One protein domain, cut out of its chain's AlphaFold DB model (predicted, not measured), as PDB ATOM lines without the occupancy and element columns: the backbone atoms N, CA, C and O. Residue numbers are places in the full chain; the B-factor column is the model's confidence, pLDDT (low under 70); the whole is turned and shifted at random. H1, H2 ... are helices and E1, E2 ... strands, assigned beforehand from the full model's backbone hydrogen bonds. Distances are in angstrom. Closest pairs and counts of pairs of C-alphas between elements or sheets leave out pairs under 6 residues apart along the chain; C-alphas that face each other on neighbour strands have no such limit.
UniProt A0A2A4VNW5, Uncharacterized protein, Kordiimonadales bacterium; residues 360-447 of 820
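AT A GLANCE: This is residues 360 to 447 of the 820 residues of an uncharacterized protein of Kordiimonadales bacterium (UniProt A0A2A4VNW5). The model is a small closed barrel of six antiparallel strands, with short helices H2 and H3 packed on its outside and H1 at one end of the longest axis. The loop between E2 and E3, residues 377 to 387, lies at the opposite end. The printed part has 88 residues, with E1, E2, E3, H1, H2, E4, E5, H3 and E6 along the chain; round the ring run E1, E2, E6, E3, E4, E5 and back to E1. The class is mixed, helices and strands. The whole is compact, with a radius of gyration of the C-alphas of 12.6 A, yet elongated in outline, spanning 39 by 23 by 20 A.

HOW THE PARTS SIT: E1, residues 360 to 365, and E2, residues 370 to 376, form an antiparallel hairpin at 134 degrees, with N 361 and O 373 2.8 A apart, within hydrogen-bond range. E6, residues 441 to 446, is antiparallel to E2 at 152 degrees, with N 372 and O 445 at 2.8 A. E3, residues 388 to 396, bends by 58 degrees at residue 392; its pairing is staggered, with E6 over residues 388 to 390, where N 389 and O 442 are 2.8 A apart, and with E4, residues 417 to 422, over residues 391 to 396, where N 395 and O 419 are 2.9 A apart. E4 and E5, residues 425 to 430, form an antiparallel hairpin at 153 degrees, with N 420 and O 427 at 2.8 A. E5 and E1 close the barrel, antiparallel at 123 degrees, with N 428 and O 364 at 2.8 A. H1, residues 399 to 403, is on the barrel; its closest C-alpha pair with E4 is Ala 402 and Leu 417, 6.8 A. H2, residues 407 to 412, is on the barrel and outside it, at a height over the sheet of 7.3 A; its closest C-alpha pair with E1 is Lys 362 and Leu 412, 6.4 A. H3, residues 431 to 434, is on the barrel and outside it, at a height of 6.2 A; its closest C-alpha pair with E4 is Ala 418 and Gln 431, 4.7 A. H1 has its O i to N i+4 pair within hydrogen-bond range; H2 has 0 of 2 but 3 of 3 O i to N i+3 pairs, and H3 is too short for an i+4 pair.

IN THESE COORDINATES: E1 begins at C-alpha 360 (98.860, 124.389, 98.288). E2 measures 19.3 A, E3 23.0 A and E5 17.0 A from first to last C-alpha. E6 ends at C-alpha 446 (99.274, 134.208, 104.615).

THE WHOLE: The C-alphas of Ile 380 and Asp 400, 40.7 A apart, are the two farthest apart. The link from E2 to E3 is long, with 11 residues, and the printed part has no cut. The mean pLDDT of the printed part is 88.3; residue 447 is under 70.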
ATOM      1  N   ALA A 360      99.331 123.114  97.762       89.06
ATOM      2  CA  ALA A 360      98.860 124.389  98.288       89.06
ATOM      3  C   ALA A 360      97.513 124.759  97.648       89.06
ATOM      4  O   ALA A 360      97.403 124.907  96.431       89.06
ATOM      5  N   ILE A 361      96.494 124.912  98.487       92.81
ATOM      6  CA  ILE A 361      95.117 125.261  98.134       92.81
ATOM      7  C   ILE A 361      94.930 126.761  98.372       92.81
ATOM      8  O   ILE A 361      95.279 127.274  99.438       92.81
ATOM      9  N   LYS A 362      94.369 127.478  97.393       93.38
ATOM     10  CA  LYS A 362      94.035 128.900  97.558       93.38
ATOM     11  C   LYS A 362      92.798 129.044  98.433       93.38
ATOM     12  O   LYS A 362      91.798 128.365  98.208       93.38
ATOM     13  N   ALA A 363      92.857 129.955  99.397       94.50
ATOM     14  CA  ALA A 363      91.761 130.223 100.310       94.50
ATOM     15  C   ALA A 363      91.648 131.710 100.664       94.50
ATOM     16  O   ALA A 363      92.578 132.498 100.491       94.50
ATOM     17  N   LEU A 364      90.503 132.078 101.230       94.00
ATOM     18  CA  LEU A 364      90.302 133.363 101.894       94.00
ATOM     19  C   LEU A 364      90.054 133.133 103.377       94.00
ATOM     20  O   LEU A 364      89.194 132.332 103.737       94.00
ATOM     21  N   ALA A 365      90.759 133.861 104.235       92.38
ATOM     22  CA  ALA A 365      90.394 133.954 105.643       92.38
ATOM     23  C   ALA A 365      89.083 134.750 105.813       92.38
ATOM     24  O   ALA A 365      88.701 135.536 104.945       92.38
ATOM     25  N   ASN A 366      88.411 134.598 106.958       84.00
ATOM     26  CA  ASN A 366      87.125 135.250 107.264       84.00
ATOM     27  C   ASN A 366      87.129 136.803 107.180       84.00
ATOM     28  O   ASN A 366      86.076 137.428 107.155       84.00
ATOM     29  N   ASN A 367      88.302 137.442 107.122       83.06
ATOM     30  CA  ASN A 367      88.466 138.885 106.891       83.06
ATOM     31  C   ASN A 367      88.637 139.269 105.400       83.06
ATOM     32  O   ASN A 367      88.912 140.428 105.099       83.06
ATOM     33  N   GLY A 368      88.523 138.312 104.474       84.19
ATOM     34  CA  GLY A 368      88.728 138.507 103.036       84.19
ATOM     35  C   GLY A 368      90.193 138.549 102.583       84.19
ATOM     36  O   GLY A 368      90.443 138.854 101.419       84.19
ATOM     37  N   ALA A 369      91.164 138.258 103.457       87.69
ATOM     38  CA  ALA A 369      92.577 138.206 103.079       87.69
ATOM     39  C   ALA A 369      92.931 136.878 102.370       87.69
ATOM     40  O   ALA A 369      92.503 135.819 102.843       87.69
ATOM     41  N   PRO A 370      93.738 136.904 101.289       89.69
ATOM     42  CA  PRO A 370      94.217 135.696 100.623       89.69
ATOM     43  C   PRO A 370      95.235 134.947 101.487       89.69
ATOM     44  O   PRO A 370      96.191 135.522 102.022       89.69
ATOM     45  N   VAL A 371      95.028 133.640 101.611       93.56
ATOM     46  CA  VAL A 371      95.920 132.711 102.310       93.56
ATOM     47  C   VAL A 371      96.061 131.428 101.493       93.56
ATOM     48  O   VAL A 371      95.177 131.065 100.715       93.56
ATOM     49  N   GLN A 372      97.167 130.720 101.678       93.44
ATOM     50  CA  GLN A 372      97.380 129.392 101.118       93.44
ATOM     51  C   GLN A 372      97.306 128.353 102.240       93.44
ATOM     52  O   GLN A 372      97.978 128.478 103.270       93.44
ATOM     53  N   LEU A 373      96.471 127.338 102.037       93.00
ATOM     54  CA  LEU A 373      96.316 126.186 102.920       93.00
ATOM     55  C   LEU A 373      97.134 125.033 102.340       93.00
ATOM     56  O   LEU A 373      96.844 124.567 101.243       93.00
ATOM     57  N   GLN A 374      98.163 124.580 103.048       94.00
ATOM     58  CA  GLN A 374      99.057 123.526 102.561       94.00
ATOM     59  C   GLN A 374      98.904 122.274 103.423       94.00
ATOM     60  O   GLN A 374      99.141 122.339 104.626       94.00
ATOM     61  N   ILE A 375      98.513 121.145 102.827       91.81
ATOM     62  CA  ILE A 375      98.350 119.870 103.552       91.81
ATOM     63  C   ILE A 375      99.720 119.400 104.075       91.81
ATOM     64  O   ILE A 375     100.720 119.521 103.365       91.81
ATOM     65  N   LEU A 376      99.787 118.883 105.305       89.94
ATOM     66  CA  LEU A 376     101.026 118.441 105.952       89.94
ATOM     67  C   LEU A 376     100.980 116.961 106.339       89.94
ATOM     68  O   LEU A 376     100.153 116.552 107.149       89.94
ATOM     69  N   ASP A 377     101.962 116.188 105.876       88.12
ATOM     70  CA  ASP A 377     102.227 114.860 106.435       88.12
ATOM     71  C   ASP A 377     103.092 115.015 107.698       88.12
ATOM     72  O   ASP A 377     104.303 115.258 107.624       88.12
ATOM     73  N   LEU A 378     102.467 114.896 108.873       84.00
ATOM     74  CA  LEU A 378     103.134 115.064 110.172       84.00
ATOM     75  C   LEU A 378     104.254 114.045 110.440       84.00
ATOM     76  O   LEU A 378     105.068 114.279 111.331       84.00
ATOM     77  N   SER A 379     104.327 112.935 109.697       81.44
ATOM     78  CA  SER A 379     105.392 111.938 109.879       81.44
ATOM     79  C   SER A 379     106.749 112.385 109.314       81.44
ATOM     80  O   SER A 379     107.788 111.858 109.713       81.44
ATOM     81  N   ILE A 380     106.744 113.362 108.400       82.62
ATOM     82  CA  ILE A 380     107.924 113.803 107.634       82.62
ATOM     83  C   ILE A 380     108.082 115.332 107.546       82.62
ATOM     84  O   ILE A 380     109.182 115.816 107.266       82.62
ATOM     85  N   SER A 381     107.024 116.105 107.803       79.50
ATOM     86  CA  SER A 381     107.052 117.572 107.801       79.50
ATOM     87  C   SER A 381     107.819 118.147 108.999       79.50
ATOM     88  O   SER A 381     107.690 117.681 110.127       79.50
ATOM     89  N   ARG A 382     108.593 119.217 108.763       81.38
ATOM     90  CA  ARG A 382     109.344 119.964 109.797       81.38
ATOM     91  C   ARG A 382     108.739 121.339 110.129       81.38
ATOM     92  O   ARG A 382     109.454 122.234 110.573       81.38
ATOM     93  N   VAL A 383     107.445 121.525 109.872       83.00
ATOM     94  CA  VAL A 383     106.697 122.747 110.232       83.00
ATOM     95  C   VAL A 383     106.524 122.827 111.755       83.00
ATOM     96  O   VAL A 383     106.366 121.797 112.413       83.00
ATOM     97  N   SER A 384     106.573 124.027 112.344       81.31
ATOM     98  CA  SER A 384     106.464 124.156 113.802       81.31
ATOM     99  C   SER A 384     105.018 123.946 114.287       81.31
ATOM    100  O   SER A 384     104.087 124.385 113.609       81.31
ATOM    101  N   PRO A 385     104.781 123.359 115.481       79.88
ATOM    102  CA  PRO A 385     103.424 123.128 115.997       79.88
ATOM    103  C   PRO A 385     102.540 124.379 116.140       79.88
ATOM    104  O   PRO A 385     101.323 124.258 116.239       79.88
ATOM    105  N   ALA A 386     103.124 125.582 116.136       78.81
ATOM    106  CA  ALA A 386     102.377 126.839 116.156       78.81
ATOM    107  C   ALA A 386     101.717 127.177 114.801       78.81
ATOM    108  O   ALA A 386     100.677 127.833 114.773       78.81
ATOM    109  N   GLU A 387     102.307 126.726 113.690       81.44
ATOM    110  CA  GLU A 387     101.856 126.990 112.314       81.44
ATOM    111  C   GLU A 387     100.869 125.938 111.783       81.44
ATOM    112  O   GLU A 387     100.264 126.130 110.725       81.44
ATOM    113  N   ILE A 388     100.733 124.817 112.495       89.12
ATOM    114  CA  ILE A 388      99.823 123.723 112.154       89.12
ATOM    115  C   ILE A 388      98.417 124.078 112.643       89.12
ATOM    116  O   ILE A 388      98.227 124.460 113.801       89.12
ATOM    117  N   ALA A 389      97.441 123.916 111.755       91.69
ATOM    118  CA  ALA A 389      96.017 123.951 112.040       91.69
ATOM    119  C   ALA A 389      95.403 122.567 111.785       91.69
ATOM    120  O   ALA A 389      95.779 121.903 110.817       91.69
ATOM    121  N   GLN A 390      94.441 122.144 112.602       93.94
ATOM    122  CA  GLN A 390      93.680 120.912 112.379       93.94
ATOM    123  C   GLN A 390      92.293 121.247 111.825       93.94
ATOM    124  O   GLN A 390      91.558 122.045 112.411       93.94
ATOM    125  N   VAL A 391      91.911 120.629 110.706       95.44
ATOM    126  CA  VAL A 391      90.593 120.839 110.098       95.44
ATOM    127  C   VAL A 391      89.523 120.079 110.877       95.44
ATOM    128  O   VAL A 391      89.430 118.855 110.811       95.44
ATOM    129  N   SER A 392      88.684 120.820 111.595       94.62
ATOM    130  CA  SER A 392      87.588 120.279 112.404       94.62
ATOM    131  C   SER A 392      86.345 119.956 111.573       94.62
ATOM    132  O   SER A 392      85.629 119.011 111.895       94.62
ATOM    133  N   ALA A 393      86.067 120.731 110.518       94.25
ATOM    134  CA  ALA A 393      84.917 120.516 109.642       94.25
ATOM    135  C   ALA A 393      85.119 121.117 108.241       94.25
ATOM    136  O   ALA A 393      85.851 122.091 108.064       94.25
ATOM    137  N   VAL A 394      84.402 120.557 107.264       95.19
ATOM    138  CA  VAL A 394      84.259 121.094 105.904       95.19
ATOM    139  C   VAL A 394      82.769 121.137 105.567       95.19
ATOM    140  O   VAL A 394      82.109 120.099 105.574       95.19
ATOM    141  N   GLN A 395      82.231 122.322 105.279       95.56
ATOM    142  CA  GLN A 395      80.808 122.533 104.990       95.56
ATOM    143  C   GLN A 395      80.624 123.214 103.630       95.56
ATOM    144  O   GLN A 395      81.277 124.210 103.338       95.56
ATOM    145  N   GLN A 396      79.731 122.700 102.786       92.44
ATOM    146  CA  GLN A 396      79.407 123.325 101.496       92.44
ATOM    147  C   GLN A 396      78.588 124.605 101.728       92.44
ATOM    148  O   GLN A 396      77.652 124.595 102.532       92.44
ATOM    149  N   LEU A 397      78.916 125.702 101.037       90.81
ATOM    150  CA  LEU A 397      78.097 126.917 101.081       90.81
ATOM    151  C   LEU A 397      76.869 126.749 100.181       90.81
ATOM    152  O   LEU A 397      76.967 126.280  99.049       90.81
ATOM    153  N   THR A 398      75.715 127.223 100.652       90.94
ATOM    154  CA  THR A 398      74.562 127.455  99.774       90.94
ATOM    155  C   THR A 398      74.844 128.625  98.828       90.94
ATOM    156  O   THR A 398      75.669 129.496  99.122       90.94
ATOM    157  N   VAL A 399      74.129 128.681  97.700       80.94
ATOM    158  CA  VAL A 399      74.281 129.747  96.692       80.94
ATOM    159  C   VAL A 399      74.072 131.139  97.301       80.94
ATOM    160  O   VAL A 399      74.808 132.066  96.970       80.94
ATOM    161  N   ASP A 400      73.129 131.288  98.231       81.88
ATOM    162  CA  ASP A 400      72.847 132.569  98.892       81.88
ATOM    163  C   ASP A 400      73.968 132.991  99.855       81.88
ATOM    164  O   ASP A 400      74.389 134.147  99.838       81.88
ATOM    165  N   THR A 401      74.529 132.052 100.626       84.88
ATOM    166  CA  THR A 401      75.694 132.321 101.487       84.88
ATOM    167  C   THR A 401      76.934 132.646 100.652       84.88
ATOM    168  O   THR A 401      77.679 133.560 100.995       84.88
ATOM    169  N   ALA A 402      77.138 131.960  99.522       83.44
ATOM    170  CA  ALA A 402      78.231 132.251  98.594       83.44
ATOM    171  C   ALA A 402      78.089 133.642  97.941       83.44
ATOM    172  O   ALA A 402      79.081 134.356  97.805       83.44
ATOM    173  N   ARG A 403      76.862 134.067  97.606       81.19
ATOM    174  CA  ARG A 403      76.558 135.422  97.100       81.19
ATOM    175  C   ARG A 403      76.781 136.535  98.127       81.19
ATOM    176  O   ARG A 403      76.971 137.678  97.724       81.19
ATOM    177  N   ALA A 404      76.756 136.219  99.421       84.12
ATOM    178  CA  ALA A 404      77.014 137.172 100.500       84.12
ATOM    179  C   ALA A 404      78.513 137.364 100.819       84.12
ATOM    180  O   ALA A 404      78.857 138.206 101.652       84.12
ATOM    181  N   LEU A 405      79.414 136.600 100.188       85.00
ATOM    182  CA  LEU A 405      80.856 136.737 100.397       85.00
ATOM    183  C   LEU A 405      81.431 138.011  99.741       85.00
ATOM    184  O   LEU A 405      80.894 138.496  98.743       85.00
ATOM    185  N   PRO A 406      82.566 138.540 100.243       80.62
ATOM    186  CA  PRO A 406      83.277 139.637  99.592       80.62
ATOM    187  C   PRO A 406      83.678 139.295  98.152       80.62
ATOM    188  O   PRO A 406      84.020 138.152  97.859       80.62
ATOM    189  N   VAL A 407      83.771 140.310  97.282       78.19
ATOM    190  CA  VAL A 407      84.188 140.178  95.864       78.19
ATOM    191  C   VAL A 407      85.500 139.392  95.695       78.19
ATOM    192  O   VAL A 407      85.675 138.693  94.703       78.19
ATOM    193  N   ALA A 408      86.390 139.421  96.694       76.12
ATOM    194  CA  ALA A 408      87.602 138.601  96.739       76.12
ATOM    195  C   ALA A 408      87.348 137.092  96.513       76.12
ATOM    196  O   ALA A 408      88.207 136.422  95.944       76.12
ATOM    197  N   ALA A 409      86.176 136.559  96.887       76.50
ATOM    198  CA  ALA A 409      85.784 135.159  96.672       76.50
ATOM    199  C   ALA A 409      85.786 134.748  95.193       76.50
ATOM    200  O   ALA A 409      86.092 133.601  94.885       76.50
ATOM    201  N   GLN A 410      85.562 135.695  94.276       74.88
ATOM    202  CA  GLN A 410      85.655 135.459  92.831       74.88
ATOM    203  C   GLN A 410      87.094 135.127  92.383       74.88
ATOM    204  O   GLN A 410      87.288 134.517  91.340       74.88
ATOM    205  N   SER A 411      88.118 135.468  93.180       81.19
ATOM    206  CA  SER A 411      89.520 135.148  92.865       81.19
ATOM    207  C   SER A 411      89.943 133.714  93.225       81.19
ATOM    208  O   SER A 411      91.045 133.296  92.865       81.19
ATOM    209  N   LEU A 412      89.071 132.942  93.889       82.56
ATOM    210  CA  LEU A 412      89.273 131.507  94.135       82.56
ATOM    211  C   LEU A 412      89.044 130.649  92.875       82.56
ATOM    212  O   LEU A 412      89.564 129.537  92.807       82.56
ATOM    213  N   GLY A 413      88.341 131.184  91.870       82.31
ATOM    214  CA  GLY A 413      88.019 130.518  90.605       82.31
ATOM    215  C   GLY A 413      86.573 130.021  90.529       82.31
ATOM    216  O   GLY A 413      85.857 129.980  91.530       82.31
ATOM    217  N   ASP A 414      86.146 129.652  89.323       75.31
ATOM    218  CA  ASP A 414      84.768 129.251  89.046       75.31
ATOM    219  C   ASP A 414      84.443 127.868  89.627       75.31
ATOM    220  O   ASP A 414      84.967 126.833  89.207       75.31
ATOM    221  N   GLY A 415      83.555 127.844  90.619       84.88
ATOM    222  CA  GLY A 415      83.078 126.617  91.245       84.88
ATOM    223  C   GLY A 415      82.224 126.877  92.482       84.88
ATOM    224  O   GLY A 415      82.180 127.984  93.018       84.88
ATOM    225  N   ALA A 416      81.548 125.833  92.963       90.06
ATOM    226  CA  ALA A 416      80.904 125.872  94.272       90.06
ATOM    227  C   ALA A 416      81.958 126.048  95.381       90.06
ATOM    228  O   ALA A 416      83.090 125.573  95.250       90.06
ATOM    229  N   LEU A 417      81.598 126.729  96.470       94.19
ATOM    230  CA  LEU A 417      82.516 127.078  97.559       94.19
ATOM    231  C   LEU A 417      82.251 126.233  98.811       94.19
ATOM    232  O   LEU A 417      81.113 125.858  99.100       94.19
ATOM    233  N   ALA A 418      83.304 125.979  99.583       95.25
ATOM    234  CA  ALA A 418      83.235 125.298 100.870       95.25
ATOM    235  C   ALA A 418      83.926 126.108 101.977       95.25
ATOM    236  O   ALA A 418      84.912 126.812 101.750       95.25
ATOM    237  N   GLN A 419      83.386 125.983 103.185       95.69
ATOM    238  CA  GLN A 419      83.879 126.555 104.425       95.69
ATOM    239  C   GLN A 419      84.701 125.495 105.160       95.69
ATOM    240  O   GLN A 419      84.168 124.466 105.576       95.69
ATOM    241  N   VAL A 420      85.996 125.745 105.312       95.75
ATOM    242  CA  VAL A 420      86.935 124.913 106.072       95.75
ATOM    243  C   VAL A 420      87.112 125.552 107.447       95.75
ATOM    244  O   VAL A 420      87.562 126.695 107.557       95.75
ATOM    245  N   VAL A 421      86.733 124.826 108.495       95.44
ATOM    246  CA  VAL A 421      86.812 125.272 109.894       95.44
ATOM    247  C   VAL A 421      87.996 124.584 110.566       95.44
ATOM    248  O   VAL A 421      88.104 123.358 110.514       95.44
ATOM    249  N   THR A 422      88.870 125.360 111.205       95.44
ATOM    250  CA  THR A 422      90.043 124.869 111.943       95.44
ATOM    251  C   THR A 422      90.163 125.538 113.313       95.44
ATOM    252  O   THR A 422      89.519 126.551 113.590       95.44
ATOM    253  N   ASP A 423      91.051 125.022 114.161       92.69
ATOM    254  CA  ASP A 423      91.434 125.647 115.437       92.69
ATOM    255  C   ASP A 423      92.043 127.058 115.282       92.69
ATOM    256  O   ASP A 423      92.031 127.846 116.228       92.69
ATOM    257  N   LYS A 424      92.559 127.399 114.091       88.56
ATOM    258  CA  LYS A 424      93.122 128.722 113.768       88.56
ATOM    259  C   LYS A 424      92.111 129.685 113.131       88.56
ATOM    260  O   LYS A 424      92.463 130.839 112.883       88.56
ATOM    261  N   GLY A 425      90.884 129.246 112.842       92.75
ATOM    262  CA  GLY A 425      89.828 130.094 112.286       92.75
ATOM    263  C   GLY A 425      89.013 129.427 111.181       92.75
ATOM    264  O   GLY A 425      88.771 128.224 111.181       92.75
ATOM    265  N   THR A 426      88.528 130.230 110.236       94.25
ATOM    266  CA  THR A 426      87.625 129.755 109.182       94.25
ATOM    267  C   THR A 426      88.021 130.332 107.834       94.25
ATOM    268  O   THR A 426      88.301 131.531 107.719       94.25
ATOM    269  N   PHE A 427      88.033 129.460 106.830       95.19
ATOM    270  CA  PHE A 427      88.548 129.733 105.496       95.19
ATOM    271  C   PHE A 427      87.532 129.336 104.427       95.19
ATOM    272  O   PHE A 427      86.838 128.330 104.571       95.19
ATOM    273  N   ILE A 428      87.454 130.109 103.346       95.69
ATOM    274  CA  ILE A 428      86.666 129.776 102.156       95.69
ATOM    275  C   ILE A 428      87.605 129.252 101.071       95.69
ATOM    276  O   ILE A 428      88.625 129.880 100.789       95.69
ATOM    277  N   VAL A 429      87.244 128.124 100.463       95.31
ATOM    278  CA  VAL A 429      87.968 127.442  99.373       95.31
ATOM    279  C   VAL A 429      86.989 126.981  98.293       95.31
ATOM    280  O   VAL A 429      85.778 126.937  98.525       95.31
ATOM    281  N   VAL A 430      87.493 126.574  97.128       95.31
ATOM    282  CA  VAL A 430      86.659 125.892  96.125       95.31
ATOM    283  C   VAL A 430      86.336 124.474  96.603       95.31
ATOM    284  O   VAL A 430      87.215 123.738  97.053       95.31
ATOM    285  N   GLN A 431      85.073 124.065  96.492       92.81
ATOM    286  CA  GLN A 431      84.549 122.816  97.045       92.81
ATOM    287  C   GLN A 431      85.325 121.582  96.577       92.81
ATOM    288  O   GLN A 431      85.620 120.723  97.408       92.81
ATOM    289  N   HIS A 432      85.723 121.502  95.302       91.25
ATOM    290  CA  HIS A 432      86.493 120.360  94.796       91.25
ATOM    291  C   HIS A 432      87.889 120.224  95.440       91.25
ATOM    292  O   HIS A 432      88.413 119.120  95.516       91.25
ATOM    293  N   GLN A 433      88.463 121.319  95.953       91.94
ATOM    294  CA  GLN A 433      89.762 121.342  96.651       91.94
ATOM    295  C   GLN A 433      89.620 121.041  98.152       91.94
ATOM    296  O   GLN A 433      90.603 120.747  98.820       91.94
ATOM    297  N   SER A 434      88.393 121.096  98.683       90.62
ATOM    298  CA  SER A 434      88.078 120.792 100.088       90.62
ATOM    299  C   SER A 434      87.804 119.310 100.369       90.62
ATOM    300  O   SER A 434      87.716 118.905 101.530       90.62
ATOM    301  N   ILE A 435      87.661 118.492  99.321       89.44
ATOM    302  CA  ILE A 435      87.354 117.064  99.437       89.44
ATOM    303  C   ILE A 435      88.515 116.354 100.145       89.44
ATOM    304  O   ILE A 435      89.658 116.429  99.710       89.44
ATOM    305  N   GLY A 436      88.211 115.662 101.246       88.00
ATOM    306  CA  GLY A 436      89.207 114.948 102.047       88.00
ATOM    307  C   GLY A 436      89.969 115.800 103.068       88.00
ATOM    308  O   GLY A 436      90.722 115.229 103.840       88.00
ATOM    309  N   LEU A 437      89.752 117.122 103.153       91.25
ATOM    310  CA  LEU A 437      90.438 117.949 104.161       91.25
ATOM    311  C   LEU A 437      89.954 117.715 105.604       91.25
ATOM    312  O   LEU A 437      90.619 118.147 106.534       91.25
ATOM    313  N   ALA A 438      88.796 117.089 105.829       92.50
ATOM    314  CA  ALA A 438      88.246 116.920 107.176       92.50
ATOM    315  C   ALA A 438      89.104 115.964 108.030       92.50
ATOM    316  O   ALA A 438      89.253 114.793 107.689       92.50
ATOM    317  N   GLY A 439      89.632 116.457 109.154       90.31
ATOM    318  CA  GLY A 439      90.571 115.739 110.023       90.31
ATOM    319  C   GLY A 439      92.052 115.933 109.669       90.31
ATOM    320  O   GLY A 439      92.906 115.585 110.486       90.31
ATOM    321  N   GLU A 440      92.362 116.518 108.508       93.56
ATOM    322  CA  GLU A 440      93.739 116.751 108.065       93.56
ATOM    323  C   GLU A 440      94.433 117.892 108.818       93.56
ATOM    324  O   GLU A 440      93.806 118.805 109.374       93.56
ATOM    325  N   HIS A 441      95.765 117.847 108.792       93.56
ATOM    326  CA  HIS A 441      96.625 118.897 109.326       93.56
ATOM    327  C   HIS A 441      97.117 119.788 108.185       93.56
ATOM    328  O   HIS A 441      97.690 119.309 107.206       93.56
ATOM    329  N   ILE A 442      96.910 121.096 108.314       94.12
ATOM    330  CA  ILE A 442      97.259 122.078 107.285       94.12
ATOM    331  C   ILE A 442      98.124 123.199 107.861       94.12
ATOM    332  O   ILE A 442      97.932 123.634 108.995       94.12
ATOM    333  N   ARG A 443      99.057 123.720 107.064       93.31
ATOM    334  CA  ARG A 443      99.733 124.992 107.337       93.31
ATOM    335  C   ARG A 443      98.901 126.121 106.747       93.31
ATOM    336  O   ARG A 443      98.633 126.113 105.545       93.31
ATOM    337  N   VAL A 444      98.537 127.106 107.563       90.69
ATOM    338  CA  VAL A 444      97.919 128.348 107.077       90.69
ATOM    339  C   VAL A 444      99.030 129.363 106.829       90.69
ATOM    340  O   VAL A 444      99.567 129.944 107.769       90.69
ATOM    341  N   THR A 445      99.385 129.581 105.565       90.06
ATOM    342  CA  THR A 445     100.383 130.590 105.182       90.06
ATOM    343  C   THR A 445      99.648 131.799 104.615       90.06
ATOM    344  O   THR A 445      98.949 131.673 103.613       90.06
ATOM    345  N   ALA A 446      99.774 132.977 105.232       80.44
ATOM    346  CA  ALA A 446      99.274 134.208 104.615       80.44
ATOM    347  C   ALA A 446      99.955 134.397 103.250       80.44
ATOM    348  O   ALA A 446     101.165 134.185 103.155       80.44
ATOM    349  N   GLU A 447      99.214 134.758 102.196       67.00
ATOM    350  CA  GLU A 447      99.814 134.853 100.863       67.00
ATOM    351  C   GLU A 447     100.797 136.032 100.832       67.00
ATOM    352  O   GLU A 447     100.414 137.204 100.779       67.00
TER     353      GLU A 447